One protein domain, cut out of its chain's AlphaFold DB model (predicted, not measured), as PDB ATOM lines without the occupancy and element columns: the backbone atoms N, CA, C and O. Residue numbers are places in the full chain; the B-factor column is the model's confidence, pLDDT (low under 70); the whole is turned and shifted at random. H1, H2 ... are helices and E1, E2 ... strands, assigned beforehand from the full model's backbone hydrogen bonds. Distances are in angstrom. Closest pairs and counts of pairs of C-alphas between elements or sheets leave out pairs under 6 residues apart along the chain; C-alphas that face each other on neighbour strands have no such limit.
ATOM      1  N   LEU A   3     202.517 137.890 159.174       94.75
ATOM      2  CA  LEU A   3     203.658 138.340 159.972       94.75
ATOM      3  C   LEU A   3     204.452 137.147 160.502       94.75
ATOM      4  O   LEU A   3     203.902 136.056 160.663       94.75
ATOM      5  N   TRP A   4     205.726 137.375 160.814       93.81
ATOM      6  CA  TRP A   4     206.620 136.362 161.372       93.81
ATOM      7  C   TRP A   4     207.248 136.837 162.674       93.81
ATOM      8  O   TRP A   4     207.581 138.011 162.814       93.81
ATOM      9  N   THR A   5     207.436 135.933 163.629       92.88
ATOM     10  CA  THR A   5     208.215 136.210 164.842       92.88
ATOM     11  C   THR A   5     209.001 134.976 165.273       92.88
ATOM     12  O   THR A   5     208.639 133.849 164.938       92.88
ATOM     13  N   TRP A   6     210.087 135.180 166.019       90.50
ATOM     14  CA  TRP A   6     210.978 134.116 166.467       90.50
ATOM     15  C   TRP A   6     211.158 134.168 167.975       90.50
ATOM     16  O   TRP A   6     211.693 135.132 168.522       90.50
ATOM     17  N   HIS A   7     210.767 133.090 168.643       88.38
ATOM     18  CA  HIS A   7     210.861 132.974 170.094       88.38
ATOM     19  C   HIS A   7     211.491 131.647 170.499       88.38
ATOM     20  O   HIS A   7     211.631 130.733 169.687       88.38
ATOM     21  N   LYS A   8     211.898 131.539 171.766       87.31
ATOM     22  CA  LYS A   8     212.319 130.250 172.320       87.31
ATOM     23  C   LYS A   8     211.138 129.260 172.294       87.31
ATOM     24  O   LYS A   8     209.994 129.708 172.348       87.31
ATOM     25  N   PRO A   9     211.385 127.939 172.239       86.12
ATOM     26  CA  PRO A   9     210.325 126.940 172.082       86.12
ATOM     27  C   PRO A   9     209.330 126.897 173.251       86.12
ATOM     28  O   PRO A   9     208.232 126.379 173.102       86.12
ATOM     29  N   ASP A  10     209.725 127.406 174.415       86.56
ATOM     30  CA  ASP A  10     208.933 127.475 175.642       86.56
ATOM     31  C   ASP A  10     208.133 128.780 175.788       86.56
ATOM     32  O   ASP A  10     207.323 128.905 176.705       86.56
ATOM     33  N   PHE A  11     208.326 129.751 174.891       89.06
ATOM     34  CA  PHE A  11     207.566 130.996 174.908       89.06
ATOM     35  C   PHE A  11     206.215 130.812 174.213       89.06
ATOM     36  O   PHE A  11     206.148 130.541 173.015       89.06
ATOM     37  N   LEU A  12     205.130 131.007 174.961       90.94
ATOM     38  CA  LEU A  12     203.769 130.909 174.443       90.94
ATOM     39  C   LEU A  12     203.294 132.280 173.957       90.94
ATOM     40  O   LEU A  12     203.158 133.201 174.752       90.94
ATOM     41  N   LEU A  13     202.984 132.419 172.665       92.69
ATOM     42  CA  LEU A  13     202.478 133.686 172.116       92.69
ATOM     43  C   LEU A  13     201.072 134.050 172.626       92.69
ATOM     44  O   LEU A  13     200.712 135.228 172.671       92.69
ATOM     45  N   THR A  14     200.281 133.043 172.990       94.75
ATOM     46  CA  THR A  14     198.834 133.154 173.227       94.75
ATOM     47  C   THR A  14     198.450 133.274 174.700       94.75
ATOM     48  O   THR A  14     197.270 133.371 175.031       94.75
ATOM     49  N   SER A  15     199.426 133.276 175.611       94.19
ATOM     50  CA  SER A  15     199.176 133.399 177.048       94.19
ATOM     51  C   SER A  15     200.383 133.958 177.796       94.19
ATOM     52  O   SER A  15     201.498 133.952 177.286       94.19
ATOM     53  N   GLY A  16     200.157 134.389 179.038       93.31
ATOM     54  CA  GLY A  16     201.217 134.875 179.912       93.31
ATOM     55  C   GLY A  16     201.503 136.363 179.739       93.31
ATOM     56  O   GLY A  16     200.605 137.154 179.445       93.31
ATOM     57  N   ARG A  17     202.747 136.737 180.042       93.75
ATOM     58  CA  ARG A  17     203.266 138.101 179.942       93.75
ATOM     59  C   ARG A  17     204.652 138.064 179.319       93.75
ATOM     60  O   ARG A  17     205.411 137.119 179.544       93.75
ATOM     61  N   VAL A  18     205.003 139.130 178.614       91.69
ATOM     62  CA  VAL A  18     206.373 139.379 178.178       91.69
ATOM     63  C   VAL A  18     207.234 139.609 179.417       91.69
ATOM     64  O   VAL A  18     207.025 140.556 180.174       91.69
ATOM     65  N   ASP A  19     208.205 138.722 179.620       90.88
ATOM     66  CA  ASP A  19     209.188 138.808 180.696       90.88
ATOM     67  C   ASP A  19     210.567 139.139 180.117       90.88
ATOM     68  O   ASP A  19     211.313 138.273 179.642       90.88
ATOM     69  N   HIS A  20     210.925 140.421 180.166       88.31
ATOM     70  CA  HIS A  20     212.209 140.904 179.665       88.31
ATOM     71  C   HIS A  20     213.413 140.312 180.415       88.31
ATOM     72  O   HIS A  20     214.506 140.246 179.844       88.31
ATOM     73  N   SER A  21     213.233 139.787 181.635       87.31
ATOM     74  CA  SER A  21     214.300 139.104 182.378       87.31
ATOM     75  C   SER A  21     214.726 137.770 181.743       87.31
ATOM     76  O   SER A  21     215.762 137.207 182.092       87.31
ATOM     77  N   GLN A  22     213.979 137.270 180.757       85.25
ATOM     78  CA  GLN A  22     214.337 136.062 180.012       85.25
ATOM     79  C   GLN A  22     215.044 136.364 178.682       85.25
ATOM     80  O   GLN A  22     215.532 135.444 178.006       85.25
ATOM     81  N   SER A  23     215.128 137.646 178.309       83.75
ATOM     82  CA  SER A  23     215.786 138.121 177.096       83.75
ATOM     83  C   SER A  23     217.230 138.525 177.385       83.75
ATOM     84  O   SER A  23     217.509 139.596 177.921       83.75
ATOM     85  N   LYS A  24     218.181 137.679 176.964       83.56
ATOM     86  CA  LYS A  24     219.619 137.996 177.049       83.56
ATOM     87  C   LYS A  24     219.965 139.285 176.307       83.56
ATOM     88  O   LYS A  24     220.791 140.048 176.786       83.56
ATOM     89  N   PHE A  25     219.322 139.527 175.162       82.50
ATOM     90  CA  PHE A  25     219.542 140.732 174.364       82.50
ATOM     91  C   PHE A  25     219.161 141.992 175.150       82.50
ATOM     92  O   PHE A  25     219.979 142.897 175.290       82.50
ATOM     93  N   TYR A  26     217.977 141.977 175.776       87.12
ATOM     94  CA  TYR A  26     217.495 143.057 176.641       87.12
ATOM     95  C   TYR A  26     218.414 143.320 177.833       87.12
ATOM     96  O   TYR A  26     218.679 144.467 178.168       87.12
ATOM     97  N   GLN A  27     218.959 142.265 178.434       87.06
ATOM     98  CA  GLN A  27     219.917 142.393 179.535       87.06
ATOM     99  C   GLN A  27     221.293 142.897 179.090       87.06
ATOM    100  O   GLN A  27     221.986 143.553 179.862       87.06
ATOM    101  N   SER A  28     221.714 142.562 177.869       87.19
ATOM    102  CA  SER A  28     223.057 142.871 177.369       87.19
ATOM    103  C   SER A  28     223.222 144.301 176.852       87.19
ATOM    104  O   SER A  28     224.353 144.755 176.714       87.19
ATOM    105  N   MET A  29     222.122 145.007 176.577       88.75
ATOM    106  CA  MET A  29     222.130 146.358 176.013       88.75
ATOM    107  C   MET A  29     221.538 147.371 177.003       88.75
ATOM    108  O   MET A  29     220.317 147.453 177.115       88.75
ATOM    109  N   PRO A  30     222.361 148.181 177.698       90.81
ATOM    110  CA  PRO A  30     221.887 149.129 178.715       90.81
ATOM    111  C   PRO A  30     220.908 150.197 178.205       90.81
ATOM    112  O   PRO A  30     220.107 150.719 178.977       90.81
ATOM    113  N   THR A  31     220.966 150.521 176.916       91.94
ATOM    114  CA  THR A  31     220.077 151.471 176.233       91.94
ATOM    115  C   THR A  31     218.702 150.881 175.927       91.94
ATOM    116  O   THR A  31     217.745 151.628 175.726       91.94
ATOM    117  N   LEU A  32     218.569 149.550 175.914       91.75
ATOM    118  CA  LEU A  32     217.340 148.887 175.497       91.75
ATOM    119  C   LEU A  32     216.205 149.015 176.526       91.75
ATOM    120  O   LEU A  32     215.106 149.375 176.106       91.75
ATOM    121  N   PRO A  33     216.417 148.800 177.842       94.06
ATOM    122  CA  PRO A  33     215.362 148.985 178.836       94.06
ATOM    123  C   PRO A  33     214.687 150.367 178.804       94.06
ATOM    124  O   PRO A  33     213.472 150.407 178.606       94.06
ATOM    125  N   PRO A  34     215.416 151.503 178.888       95.19
ATOM    126  CA  PRO A  34     214.770 152.814 178.852       95.19
ATOM    127  C   PRO A  34     214.108 153.119 177.497       95.19
ATOM    128  O   PRO A  34     213.115 153.846 177.449       95.19
ATOM    129  N   ALA A  35     214.619 152.562 176.392       95.38
ATOM    130  CA  ALA A  35     213.960 152.670 175.094       95.38
ATOM    131  C   ALA A  35     212.629 151.902 175.074       95.38
ATOM    132  O   ALA A  35     211.626 152.443 174.617       95.38
ATOM    133  N   TYR A  36     212.577 150.682 175.612       95.06
ATOM    134  CA  TYR A  36     211.331 149.918 175.725       95.06
ATOM    135  C   TYR A  36     210.297 150.620 176.611       95.06
ATOM    136  O   TYR A  36     209.135 150.689 176.219       95.06
ATOM    137  N   ASP A  37     210.709 151.212 177.734       94.94
ATOM    138  CA  ASP A  37     209.802 151.982 178.599       94.94
ATOM    139  C   ASP A  37     209.178 153.167 177.845       94.94
ATOM    140  O   ASP A  37     207.971 153.416 177.913       94.94
ATOM    141  N   LYS A  38     209.992 153.892 177.068       96.31
ATOM    142  CA  LYS A  38     209.504 155.007 176.251       96.31
ATOM    143  C   LYS A  38     208.614 154.531 175.101       96.31
ATOM    144  O   LYS A  38     207.580 155.148 174.847       96.31
ATOM    145  N   LEU A  39     208.968 153.426 174.445       96.81
ATOM    146  CA  LEU A  39     208.148 152.793 173.411       96.81
ATOM    147  C   LEU A  39     206.779 152.391 173.966       96.81
ATOM    148  O   LEU A  39     205.768 152.719 173.350       96.81
ATOM    149  N   ALA A  40     206.740 151.768 175.147       96.25
ATOM    150  CA  ALA A  40     205.507 151.398 175.834       96.25
ATOM    151  C   ALA A  40     204.619 152.620 176.106       96.25
ATOM    152  O   ALA A  40     203.408 152.560 175.905       96.25
ATOM    153  N   GLY A  41     205.212 153.763 176.468       96.56
ATOM    154  CA  GLY A  41     204.494 155.034 176.595       96.56
ATOM    155  C   GLY A  41     203.866 155.535 175.286       96.56
ATOM    156  O   GLY A  41     202.804 156.153 175.322       96.56
ATOM    157  N   HIS A  42     204.483 155.254 174.135       95.94
ATOM    158  CA  HIS A  42     203.946 155.622 172.821       95.94
ATOM    159  C   HIS A  42     202.844 154.676 172.329       95.94
ATOM    160  O   HIS A  42     201.865 155.148 171.756       95.94
ATOM    161  N   VAL A  43     202.996 153.363 172.533       96.38
ATOM    162  CA  VAL A  43     202.036 152.354 172.038       96.38
ATOM    163  C   VAL A  43     200.967 151.967 173.065       96.38
ATOM    164  O   VAL A  43     200.002 151.293 172.720       96.38
ATOM    165  N   GLY A  44     201.113 152.403 174.318       97.38
ATOM    166  CA  GLY A  44     200.142 152.209 175.397       97.38
ATOM    167  C   GLY A  44     200.261 150.888 176.166       97.38
ATOM    168  O   GLY A  44     199.423 150.625 177.026       97.38
ATOM    169  N   THR A  45     201.272 150.060 175.888       97.19
ATOM    170  CA  THR A  45     201.483 148.765 176.556       97.19
ATOM    171  C   THR A  45     202.955 148.355 176.537       97.19
ATOM    172  O   THR A  45     203.680 148.662 175.593       97.19
ATOM    173  N   ASP A  46     203.394 147.644 177.575       95.81
ATOM    174  CA  ASP A  46     204.703 146.981 177.652       95.81
ATOM    175  C   ASP A  46     204.647 145.520 177.160       95.81
ATOM    176  O   ASP A  46     205.673 144.860 176.999       95.81
ATOM    177  N   GLN A  47     203.445 145.000 176.892       97.00
ATOM    178  CA  GLN A  47     203.226 143.643 176.408       97.00
ATOM    179  C   GLN A  47     203.216 143.633 174.879       97.00
ATOM    180  O   GLN A  47     202.161 143.588 174.251       97.00
ATOM    181  N   ILE A  48     204.402 143.699 174.273       96.19
ATOM    182  CA  ILE A  48     204.562 143.774 172.815       96.19
ATOM    183  C   ILE A  48     205.286 142.554 172.241       96.19
ATOM    184  O   ILE A  48     206.243 142.044 172.824       96.19
ATOM    185  N   ILE A  49     204.865 142.120 171.053       94.75
ATOM    186  CA  ILE A  49     205.618 141.190 170.203       94.75
ATOM    187  C   ILE A  49     206.165 141.967 169.009       94.75
ATOM    188  O   ILE A  49     205.430 142.685 168.329       94.75
ATOM    189  N   TRP A  50     207.460 141.785 168.753       93.94
ATOM    190  CA  TRP A  50     208.124 142.272 167.550       93.94
ATOM    191  C   TRP A  50     207.930 141.270 166.424       93.94
ATOM    192  O   TRP A  50     208.399 140.136 166.503       93.94
ATOM    193  N   CYS A  51     207.247 141.697 165.375       94.25
ATOM    194  CA  CYS A  51     207.023 140.909 164.184       94.25
ATOM    195  C   CYS A  51     207.747 141.501 162.980       94.25
ATOM    196  O   CYS A  51     207.968 142.705 162.875       94.25
ATOM    197  N   TYR A  52     208.050 140.635 162.029       91.75
ATOM    198  CA  TYR A  52     208.664 140.967 160.760       91.75
ATOM    199  C   TYR A  52     207.643 140.811 159.646       91.75
ATOM    200  O   TYR A  52     206.728 139.981 159.723       91.75
ATOM    201  N   SER A  53     207.799 141.628 158.608       89.19
ATOM    202  CA  SER A  53     206.908 141.602 157.448       89.19
ATOM    203  C   SER A  53     207.301 140.536 156.423       89.19
ATOM    204  O   SER A  53     206.525 140.246 155.513       89.19
ATOM    205  N   GLN A  54     208.485 139.932 156.591       85.50
ATOM    206  CA  GLN A  54     209.014 138.859 155.753       85.50
ATOM    207  C   GLN A  54     209.693 137.780 156.613       85.50
ATOM    208  O   GLN A  54     210.263 138.060 157.667       85.50
ATOM    209  N   SER A  55     209.659 136.527 156.150       80.25
ATOM    210  CA  SER A  55     210.163 135.364 156.900       80.25
ATOM    211  C   SER A  55     211.691 135.288 157.019       80.25
ATOM    212  O   SER A  55     212.222 134.504 157.793       80.25
ATOM    213  N   ASN A  56     212.438 136.059 156.236       71.69
ATOM    214  CA  ASN A  56     213.901 135.998 156.175       71.69
ATOM    215  C   ASN A  56     214.596 137.189 156.855       71.69
ATOM    216  O   ASN A  56     215.822 137.257 156.825       71.69
ATOM    217  N   GLU A  57     213.843 138.096 157.479       68.25
ATOM    218  CA  GLU A  57     214.382 139.305 158.119       68.25
ATOM    219  C   GLU A  57     215.032 139.036 159.494       68.25
ATOM    220  O   GLU A  57     215.715 139.902 160.040       68.25
ATOM    221  N   HIS A  58     214.885 137.833 160.066       69.19
ATOM    222  CA  HIS A  58     215.528 137.502 161.340       69.19
ATOM    223  C   HIS A  58     217.037 137.255 161.187       69.19
ATOM    224  O   HIS A  58     217.485 136.352 160.471       69.19
ATOM    225  N   ILE A  59     217.836 137.975 161.980       64.19
ATOM    226  CA  ILE A  59     219.274 137.723 162.127       64.19
ATOM    227  C   ILE A  59     219.466 136.408 162.891       64.19
ATOM    228  O   ILE A  59     219.305 136.341 164.110       64.19
ATOM    229  N   LYS A  60     219.827 135.335 162.182       60.69
ATOM    230  CA  LYS A  60     220.199 134.061 162.815       60.69
ATOM    231  C   LYS A  60     221.489 134.245 163.613       60.69
ATOM    232  O   LYS A  60     222.577 134.278 163.043       60.69
ATOM    233  N   ILE A  61     221.370 134.335 164.933       60.09
ATOM    234  CA  ILE A  61     222.526 134.272 165.826       60.09
ATOM    235  C   ILE A  61     222.994 132.803 165.872       60.09
ATOM    236  O   ILE A  61     222.164 131.904 166.047       60.09
ATOM    237  N   PRO A  62     224.296 132.507 165.696       53.03
ATOM    238  CA  PRO A  62     224.804 131.146 165.834       53.03
ATOM    239  C   PRO A  62     224.409 130.539 167.190       53.03
ATOM    240  O   PRO A  62     224.599 131.168 168.229       53.03
ATOM    241  N   ASN A  63     223.887 129.307 167.178       63.88
ATOM    242  CA  ASN A  63     223.365 128.576 168.348       63.88
ATOM    243  C   ASN A  63     222.059 129.120 168.964       63.88
ATOM    244  O   ASN A  63     221.708 128.732 170.080       63.88
ATOM    245  N   ASP A  64     221.325 129.985 168.265       70.50
ATOM    246  CA  ASP A  64     220.016 130.456 168.720       70.50
ATOM    247  C   ASP A  64     218.929 129.416 168.412       70.50
ATOM    248  O   ASP A  64     218.567 129.180 167.259       70.50
ATOM    249  N   THR A  65     218.417 128.755 169.450       81.50
ATOM    250  CA  THR A  65     217.358 127.741 169.344       81.50
ATOM    251  C   THR A  65     215.979 128.397 169.341       81.50
ATOM    252  O   THR A  65     215.152 128.103 170.200       81.50
ATOM    253  N   LYS A  66     215.737 129.328 168.418       85.25
ATOM    254  CA  LYS A  66     214.410 129.922 168.230       85.25
ATOM    255  C   LYS A  66     213.591 129.119 167.236       85.25
ATOM    256  O   LYS A  66     214.130 128.519 166.307       85.25
ATOM    257  N   VAL A  67     212.283 129.159 167.424       87.19
ATOM    258  CA  VAL A  67     211.303 128.631 166.485       87.19
ATOM    259  C   VAL A  67     210.582 129.781 165.795       87.19
ATOM    260  O   VAL A  67     210.344 130.827 166.403       87.19
ATOM    261  N   GLU A  68     210.290 129.594 164.513       90.25
ATOM    262  CA  GLU A  68     209.540 130.549 163.703       90.25
ATOM    263  C   GLU A  68     208.042 130.373 163.940       90.25
ATOM    264  O   GLU A  68     207.534 129.255 163.914       90.25
ATOM    265  N   TRP A  69     207.343 131.484 164.126       91.88
ATOM    266  CA  TRP A  69     205.893 131.545 164.199       91.88
ATOM    267  C   TRP A  69     205.359 132.351 163.027       91.88
ATOM    268  O   TRP A  69     205.885 133.422 162.720       91.88
ATOM    269  N   VAL A  70     204.285 131.857 162.415       94.75
ATOM    270  CA  VAL A  70     203.597 132.530 161.310       94.75
ATOM    271  C   VAL A  70     202.227 132.976 161.787       94.75
ATOM    272  O   VAL A  70     201.435 132.161 162.262       94.75
ATOM    273  N   LEU A  71     201.955 134.272 161.663       96.19
ATOM    274  CA  LEU A  71     200.771 134.918 162.211       96.19
ATOM    275  C   LEU A  71     199.924 135.557 161.110       96.19
ATOM    276  O   LEU A  71     200.460 136.171 160.187       96.19
ATOM    277  N   ASN A  72     198.603 135.497 161.250       97.25
ATOM    278  CA  ASN A  72     197.641 136.248 160.454       97.25
ATOM    279  C   ASN A  72     196.895 137.260 161.329       97.25
ATOM    280  O   ASN A  72     195.868 136.961 161.938       97.25
ATOM    281  N   VAL A  73     197.429 138.478 161.381       97.12
ATOM    282  CA  VAL A  73     196.968 139.537 162.285       97.12
ATOM    283  C   VAL A  73     196.036 140.511 161.554       97.12
ATOM    284  O   VAL A  73     196.409 141.018 160.493       97.12
ATOM    285  N   PRO A  74     194.826 140.808 162.053       97.25
ATOM    286  CA  PRO A  74     193.981 141.856 161.482       97.25
ATOM    287  C   PRO A  74     194.686 143.221 161.499       97.25
ATOM    288  O   PRO A  74     195.345 143.569 162.475       97.25
ATOM    289  N   SER A  75     194.565 144.010 160.428       95.38
ATOM    290  CA  SER A  75     195.313 145.274 160.310       95.38
ATOM    291  C   SER A  75     194.953 146.301 161.391       95.38
ATOM    292  O   SER A  75     195.795 147.109 161.761       95.38
ATOM    293  N   ASP A  76     193.731 146.256 161.928       96.69
ATOM    294  CA  ASP A  76     193.259 147.093 163.044       96.69
ATOM    295  C   ASP A  76     193.818 146.666 164.413       96.69
ATOM    296  O   ASP A  76     193.535 147.303 165.425       96.69
ATOM    297  N   LYS A  77     194.588 145.574 164.457       97.50
ATOM    298  CA  LYS A  77     195.246 145.041 165.658       97.50
ATOM    299  C   LYS A  77     196.753 145.283 165.679       97.50
ATOM    300  O   LYS A  77     197.427 144.858 166.614       97.50
ATOM    301  N   VAL A  78     197.279 145.969 164.668       97.25
ATOM    302  CA  VAL A  78     198.657 146.463 164.664       97.25
ATOM    303  C   VAL A  78     198.748 147.677 165.577       97.25
ATOM    304  O   VAL A  78     198.029 148.652 165.376       97.25
ATOM    305  N   LEU A  79     199.648 147.630 166.560       97.69
ATOM    306  CA  LEU A  79     199.915 148.766 167.444       97.69
ATOM    307  C   LEU A  79     200.725 149.843 166.720       97.69
ATOM    308  O   LEU A  79     200.438 151.031 166.836       97.69
ATOM    309  N   ALA A  80     201.754 149.419 165.988       97.31
ATOM    310  CA  ALA A  80     202.664 150.308 165.284       97.31
ATOM    311  C   ALA A  80     203.431 149.571 164.183       97.31
ATOM    312  O   ALA A  80     203.701 148.374 164.290       97.31
ATOM    313  N   ILE A  81     203.845 150.318 163.161       96.75
ATOM    314  CA  ILE A  81     204.876 149.903 162.210       96.75
ATOM    315  C   ILE A  81     206.111 150.748 162.509       96.75
ATOM    316  O   ILE A  81     206.023 151.972 162.615       96.75
ATOM    317  N   ILE A  82     207.243 150.081 162.685       95.56
ATOM    318  CA  ILE A  82     208.481 150.659 163.192       95.56
ATOM    319  C   ILE A  82     209.536 150.627 162.095       95.56
ATOM    320  O   ILE A  82     209.815 149.560 161.543       95.56
ATOM    321  N   ASP A  83     210.149 151.775 161.813       93.19
ATOM    322  CA  ASP A  83     211.377 151.832 161.020       93.19
ATOM    323  C   ASP A  83     212.526 151.226 161.836       93.19
ATOM    324  O   ASP A  83     212.929 151.755 162.879       93.19
ATOM    325  N   ALA A  84     213.037 150.089 161.363       90.69
ATOM    326  CA  ALA A  84     214.077 149.342 162.048       90.69
ATOM    327  C   ALA A  84     215.346 150.184 162.213       90.69
ATOM    328  O   ALA A  84     215.935 150.174 163.284       90.69
ATOM    329  N   TRP A  85     215.747 150.988 161.227       90.25
ATOM    330  CA  TRP A  85     216.966 151.786 161.362       90.25
ATOM    331  C   TRP A  85     216.810 152.916 162.357       90.25
ATOM    332  O   TRP A  85     217.745 153.186 163.105       90.25
ATOM    333  N   VAL A  86     215.642 153.558 162.408       92.50
ATOM    334  CA  VAL A  86     215.373 154.566 163.440       92.50
ATOM    335  C   VAL A  86     215.387 153.924 164.825       92.50
ATOM    336  O   VAL A  86     215.964 154.495 165.750       92.50
ATOM    337  N   TRP A  87     214.829 152.718 164.969       93.69
ATOM    338  CA  TRP A  87     214.927 151.955 166.211       93.69
ATOM    339  C   TRP A  87     216.383 151.678 166.603       93.69
ATOM    340  O   TRP A  87     216.782 152.002 167.719       93.69
ATOM    341  N   GLU A  88     217.198 151.177 165.673       91.25
ATOM    342  CA  GLU A  88     218.628 150.924 165.889       91.25
ATOM    343  C   GLU A  88     219.391 152.197 166.317       91.25
ATOM    344  O   GLU A  88     220.310 152.131 167.136       91.25
ATOM    345  N   ARG A  89     218.973 153.379 165.832       91.56
ATOM    346  CA  ARG A  89     219.500 154.678 166.293       91.56
ATOM    347  C   ARG A  89     219.070 155.025 167.713       91.56
ATOM    348  O   ARG A  89     219.894 155.529 168.467       91.56
ATOM    349  N   ILE A  90     217.819 154.761 168.080       92.94
ATOM    350  CA  ILE A  90     217.298 155.000 169.434       92.94
ATOM    351  C   ILE A  90     218.024 154.136 170.469       92.94
ATOM    352  O   ILE A  90     218.289 154.608 171.571       92.94
ATOM    353  N   ILE A  91     218.340 152.887 170.121       92.12
ATOM    354  CA  ILE A  91     219.000 151.941 171.033       92.12
ATOM    355  C   ILE A  91     220.529 151.965 170.921       92.12
ATOM    356  O   ILE A  91     221.195 151.170 171.582       92.12
ATOM    357  N   GLU A  92     221.082 152.857 170.097       89.56
ATOM    358  CA  GLU A  92     222.525 153.063 169.915       89.56
ATOM    359  C   GLU A  92     223.292 151.782 169.534       89.56
ATOM    360  O   GLU A  92     224.440 151.582 169.927       89.56
ATOM    361  N   LEU A 140     210.214 157.213 164.209       94.94
ATOM    362  CA  LEU A 140     210.178 155.781 164.476       94.94
ATOM    363  C   LEU A 140     208.937 155.119 163.871       94.94
ATOM    364  O   LEU A 140     209.025 154.032 163.307       94.94
ATOM    365  N   PHE A 141     207.787 155.774 164.016       95.19
ATOM    366  CA  PHE A 141     206.492 155.257 163.594       95.19
ATOM    367  C   PHE A 141     206.219 155.640 162.142       95.19
ATOM    368  O   PHE A 141     206.240 156.822 161.795       95.19
ATOM    369  N   VAL A 142     205.941 154.646 161.303       94.50
ATOM    370  CA  VAL A 142     205.656 154.837 159.876       94.50
ATOM    371  C   VAL A 142     204.258 154.334 159.523       94.50
ATOM    372  O   VAL A 142     203.730 153.425 160.153       94.50
ATOM    373  N   ASP A 143     203.656 154.899 158.476       93.50
ATOM    374  CA  ASP A 143     202.264 154.589 158.108       93.50
ATOM    375  C   ASP A 143     202.105 153.274 157.327       93.50
ATOM    376  O   ASP A 143     200.991 152.793 157.114       93.50
ATOM    377  N   ARG A 144     203.205 152.707 156.819       91.81
ATOM    378  CA  ARG A 144     203.175 151.536 155.936       91.81
ATOM    379  C   ARG A 144     204.427 150.686 156.058       91.81
ATOM    380  O   ARG A 144     205.522 151.202 156.268       91.81
ATOM    381  N   ILE A 145     204.251 149.390 155.825       86.75
ATOM    382  CA  ILE A 145     205.355 148.448 155.644       86.75
ATOM    383  C   ILE A 145     206.135 148.844 154.391       86.75
ATOM    384  O   ILE A 145     205.549 149.123 153.341       86.75
ATOM    385  N   SER A 146     207.458 148.857 154.510       82.00
ATOM    386  CA  SER A 146     208.374 148.984 153.381       82.00
ATOM    387  C   SER A 146     209.188 147.702 153.259       82.00
ATOM    388  O   SER A 146     209.412 147.020 154.256       82.00
ATOM    389  N   HIS A 147     209.604 147.359 152.042       67.62
ATOM    390  CA  HIS A 147     210.199 146.051 151.755       67.62
ATOM    391  C   HIS A 147     211.504 145.758 152.489       67.62
ATOM    392  O   HIS A 147     211.845 144.588 152.603       67.62
ATOM    393  N   ASP A 148     212.205 146.772 152.989       68.00
ATOM    394  CA  ASP A 148     213.573 146.536 153.434       68.00
ATOM    395  C   ASP A 148     213.741 146.679 154.946       68.00
ATOM    396  O   ASP A 148     214.664 146.089 155.492       68.00
ATOM    397  N   ASN A 149     212.899 147.449 155.651       76.50
ATOM    398  CA  ASN A 149     213.304 147.988 156.959       76.50
ATOM    399  C   ASN A 149     212.158 148.254 157.944       76.50
ATOM    400  O   ASN A 149     212.246 149.188 158.742       76.50
ATOM    401  N   THR A 150     211.064 147.494 157.887       88.81
ATOM    402  CA  THR A 150     209.954 147.696 158.833       88.81
ATOM    403  C   THR A 150     209.663 146.467 159.661       88.81
ATOM    404  O   THR A 150     209.469 145.378 159.131       88.81
ATOM    405  N   THR A 151     209.541 146.683 160.964       93.12
ATOM    406  CA  THR A 151     208.981 145.707 161.897       93.12
ATOM    407  C   THR A 151     207.589 146.156 162.321       93.12
ATOM    408  O   THR A 151     207.207 147.316 162.154       93.12
ATOM    409  N   VAL A 152     206.791 145.224 162.820       96.06
ATOM    410  CA  VAL A 152     205.404 145.450 163.215       96.06
ATOM    411  C   VAL A 152     205.258 145.073 164.676       96.06
ATOM    412  O   VAL A 152     205.670 143.989 165.077       96.06
ATOM    413  N   LEU A 153     204.664 145.960 165.468       97.38
ATOM    414  CA  LEU A 153     204.350 145.694 166.864       97.38
ATOM    415  C   LEU A 153     202.893 145.273 166.991       97.38
ATOM    416  O   LEU A 153     201.990 145.939 166.474       97.38
ATOM    417  N   ILE A 154     202.675 144.187 167.718       97.75
ATOM    418  CA  ILE A 154     201.346 143.704 168.094       97.75
ATOM    419  C   ILE A 154     201.301 143.476 169.602       97.75
ATOM    420  O   ILE A 154     202.335 143.263 170.239       97.75
ATOM    421  N   GLU A 155     200.104 143.531 170.172       97.62
ATOM    422  CA  GLU A 155     199.900 143.300 171.600       97.62
ATOM    423  C   GLU A 155     200.032 141.809 171.947       97.62
ATOM    424  O   GLU A 155     199.568 140.939 171.209       97.62
ATOM    425  N   HIS A 156     200.663 141.520 173.081       97.19
ATOM    426  CA  HIS A 156     200.721 140.204 173.702       97.19
ATOM    427  C   HIS A 156     199.793 140.152 174.929       97.19
ATOM    428  O   HIS A 156     199.761 141.110 175.701       97.19
ATOM    429  N   PRO A 157     199.105 139.028 175.189       97.12
ATOM    430  CA  PRO A 157     199.040 137.813 174.373       97.12
ATOM    431  C   PRO A 157     198.197 137.975 173.103       97.12
ATOM    432  O   PRO A 157     197.263 138.772 173.064       97.12
ATOM    433  N   ILE A 158     198.501 137.174 172.075       96.88
ATOM    434  CA  ILE A 158     197.708 137.145 170.836       96.88
ATOM    435  C   ILE A 158     196.602 136.080 170.892       96.88
ATOM    436  O   ILE A 158     196.780 135.035 171.519       96.88
ATOM    437  N   PRO A 159     195.468 136.274 170.200       96.88
ATOM    438  CA  PRO A 159     194.472 135.223 170.011       96.88
ATOM    439  C   PRO A 159     195.023 134.009 169.246       96.88
ATOM    440  O   PRO A 159     195.690 134.169 168.225       96.88
ATOM    441  N   GLU A 160     194.652 132.794 169.663       95.25
ATOM    442  CA  GLU A 160     195.047 131.541 168.987       95.25
ATOM    443  C   GLU A 160     194.655 131.507 167.506       95.25
ATOM    444  O   GLU A 160     195.403 131.004 166.676       95.25
ATOM    445  N   ILE A 161     193.514 132.108 167.157       96.88
ATOM    446  CA  ILE A 161     193.032 132.231 165.772       96.88
ATOM    447  C   ILE A 161     194.021 132.962 164.846       96.88
ATOM    448  O   ILE A 161     193.936 132.816 163.629       96.88
ATOM    449  N   TRP A 162     194.956 133.749 165.385       97.00
ATOM    450  CA  TRP A 162     195.972 134.416 164.571       97.00
ATOM    451  C   TRP A 162     197.166 133.516 164.259       97.00
ATOM    452  O   TRP A 162     197.952 133.876 163.392       97.00
ATOM    453  N   VAL A 163     197.340 132.376 164.927       95.31
ATOM    454  CA  VAL A 163     198.497 131.497 164.722       95.31
ATOM    455  C   VAL A 163     198.230 130.548 163.547       95.31
ATOM    456  O   VAL A 163     197.378 129.670 163.633       95.31
ATOM    457  N   GLU A 164     198.969 130.707 162.445       90.94
ATOM    458  CA  GLU A 164     198.896 129.806 161.279       90.94
ATOM    459  C   GLU A 164     199.859 128.619 161.405       90.94
ATOM    460  O   GLU A 164     199.540 127.510 160.980       90.94
ATOM    461  N   GLN A 165     201.044 128.849 161.977       82.88
ATOM    462  CA  GLN A 165     202.064 127.824 162.184       82.88
ATOM    463  C   GLN A 165     202.682 127.982 163.569       82.88
ATOM    464  O   GLN A 165     203.204 129.047 163.909       82.88
ATOM    465  N   ASP A 166     202.631 126.891 164.332       73.81
ATOM    466  CA  ASP A 166     203.319 126.755 165.607       73.81
ATOM    467  C   ASP A 166     204.759 126.291 165.357       73.81
ATOM    468  O   ASP A 166     205.009 125.273 164.694       73.81
TER     469      ASP A 166
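AT A GLANCE: This is residues 3 to 92 and 140 to 166 of the 171 residues of an uncharacterized protein of Gimesia aquarii (UniProt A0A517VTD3). Two small three-stranded sheets meet edge to edge, E1 of the first beside E2 of the second, in a curved row E6, E3, E1, E2, E5, E4 whose ends E6 and E4 stay apart. Residues 36 to 43 of H2 pack over the second sheet, while H1 sits beyond the start of H2 and H3 follows directly on E4 at that sheet's margin. The printed part has 117 residues with three named helices and six named strands, in the order E1 H1 H2 E2 E3 E4 H3 E5 E6; the sheets E1 - E3 - E6 and E2 - E5 - E4 are all antiparallel. The class is mixed, helices and strands, with under half of the residues in named elements. The whole is compact, with a radius of gyration of the C-alphas of 13.7 A, and rounded, spanning 34 by 33 by 26 A.

IN THESE COORDINATES: E1, residues 3 to 7, begins with C-alpha 3 at (203.658, 138.340, 159.972) and is 13.5 A long from first to last C-alpha. H1 is residues 24 to 28. H2, residues 32 to 43, is the longest helix, 16.1 A, starting at C-alpha 32 (217.340, 148.887, 175.497). E2 is residues 48 to 52, 13.0 A; E3 is residues 67 to 72, 16.8 A; E4 is residues 78 to 83, 14.3 A. H3 is residues 84 to 90. E5, residues 150 to 155, is 16.8 A long, and E6, residues 163 to 165, ends with C-alpha 165 at (202.064, 127.824, 162.184).

HOW THE PARTS SIT: In the first sheet E1 and E3 are antiparallel at 151 degrees, with N 5 and O 69 within hydrogen-bond range at 3.1 A. E3 and E6 are antiparallel at 132 degrees, with N 164 and O 70 at 2.9 A. The closest C-alphas of E1 and E2, those of Thr 5 and Cys 51, are 4.9 A apart. The second sheet is only just strongly twisted, its C-alphas up to 4.0 A off the best plane. In it E2 and E5 are antiparallel at 147 degrees, with N 51 and O 152 at 2.8 A, and E5 and E4 at 153 degrees, with N 153 and O 80 at 2.9 A. H2 is on this sheet at a height of 10.0 A, only just over E5 with 3 C-alphas, and runs across the strands at 69 degrees to E5 on the local plane. H3 only grazes the sheet with residues 84 to 87. H2 and H3 are close but not clearly touching, at 7.0 A between the C-alphas of Ala 35 and Ile 90. H1 and H2 are also close but not clearly touching, at 5.9 A between the C-alphas of Tyr 26 and Leu 32. Each O i to N i+4 pair in H1, H2 and H3 is within hydrogen-bond range.

THE WHOLE: The two C-alphas farthest apart, those of Glu 92 and Ile 161, are 36.3 A apart. Residues 93 to 139 are not printed, and C-alphas 92 and 140 are 13.8 A apart across the cut. The links E1 to H1 and E2 to E3 are long. Mean pLDDT of the printed part is 89.6, with residues 57 to 63 and 147 to 148 under 70.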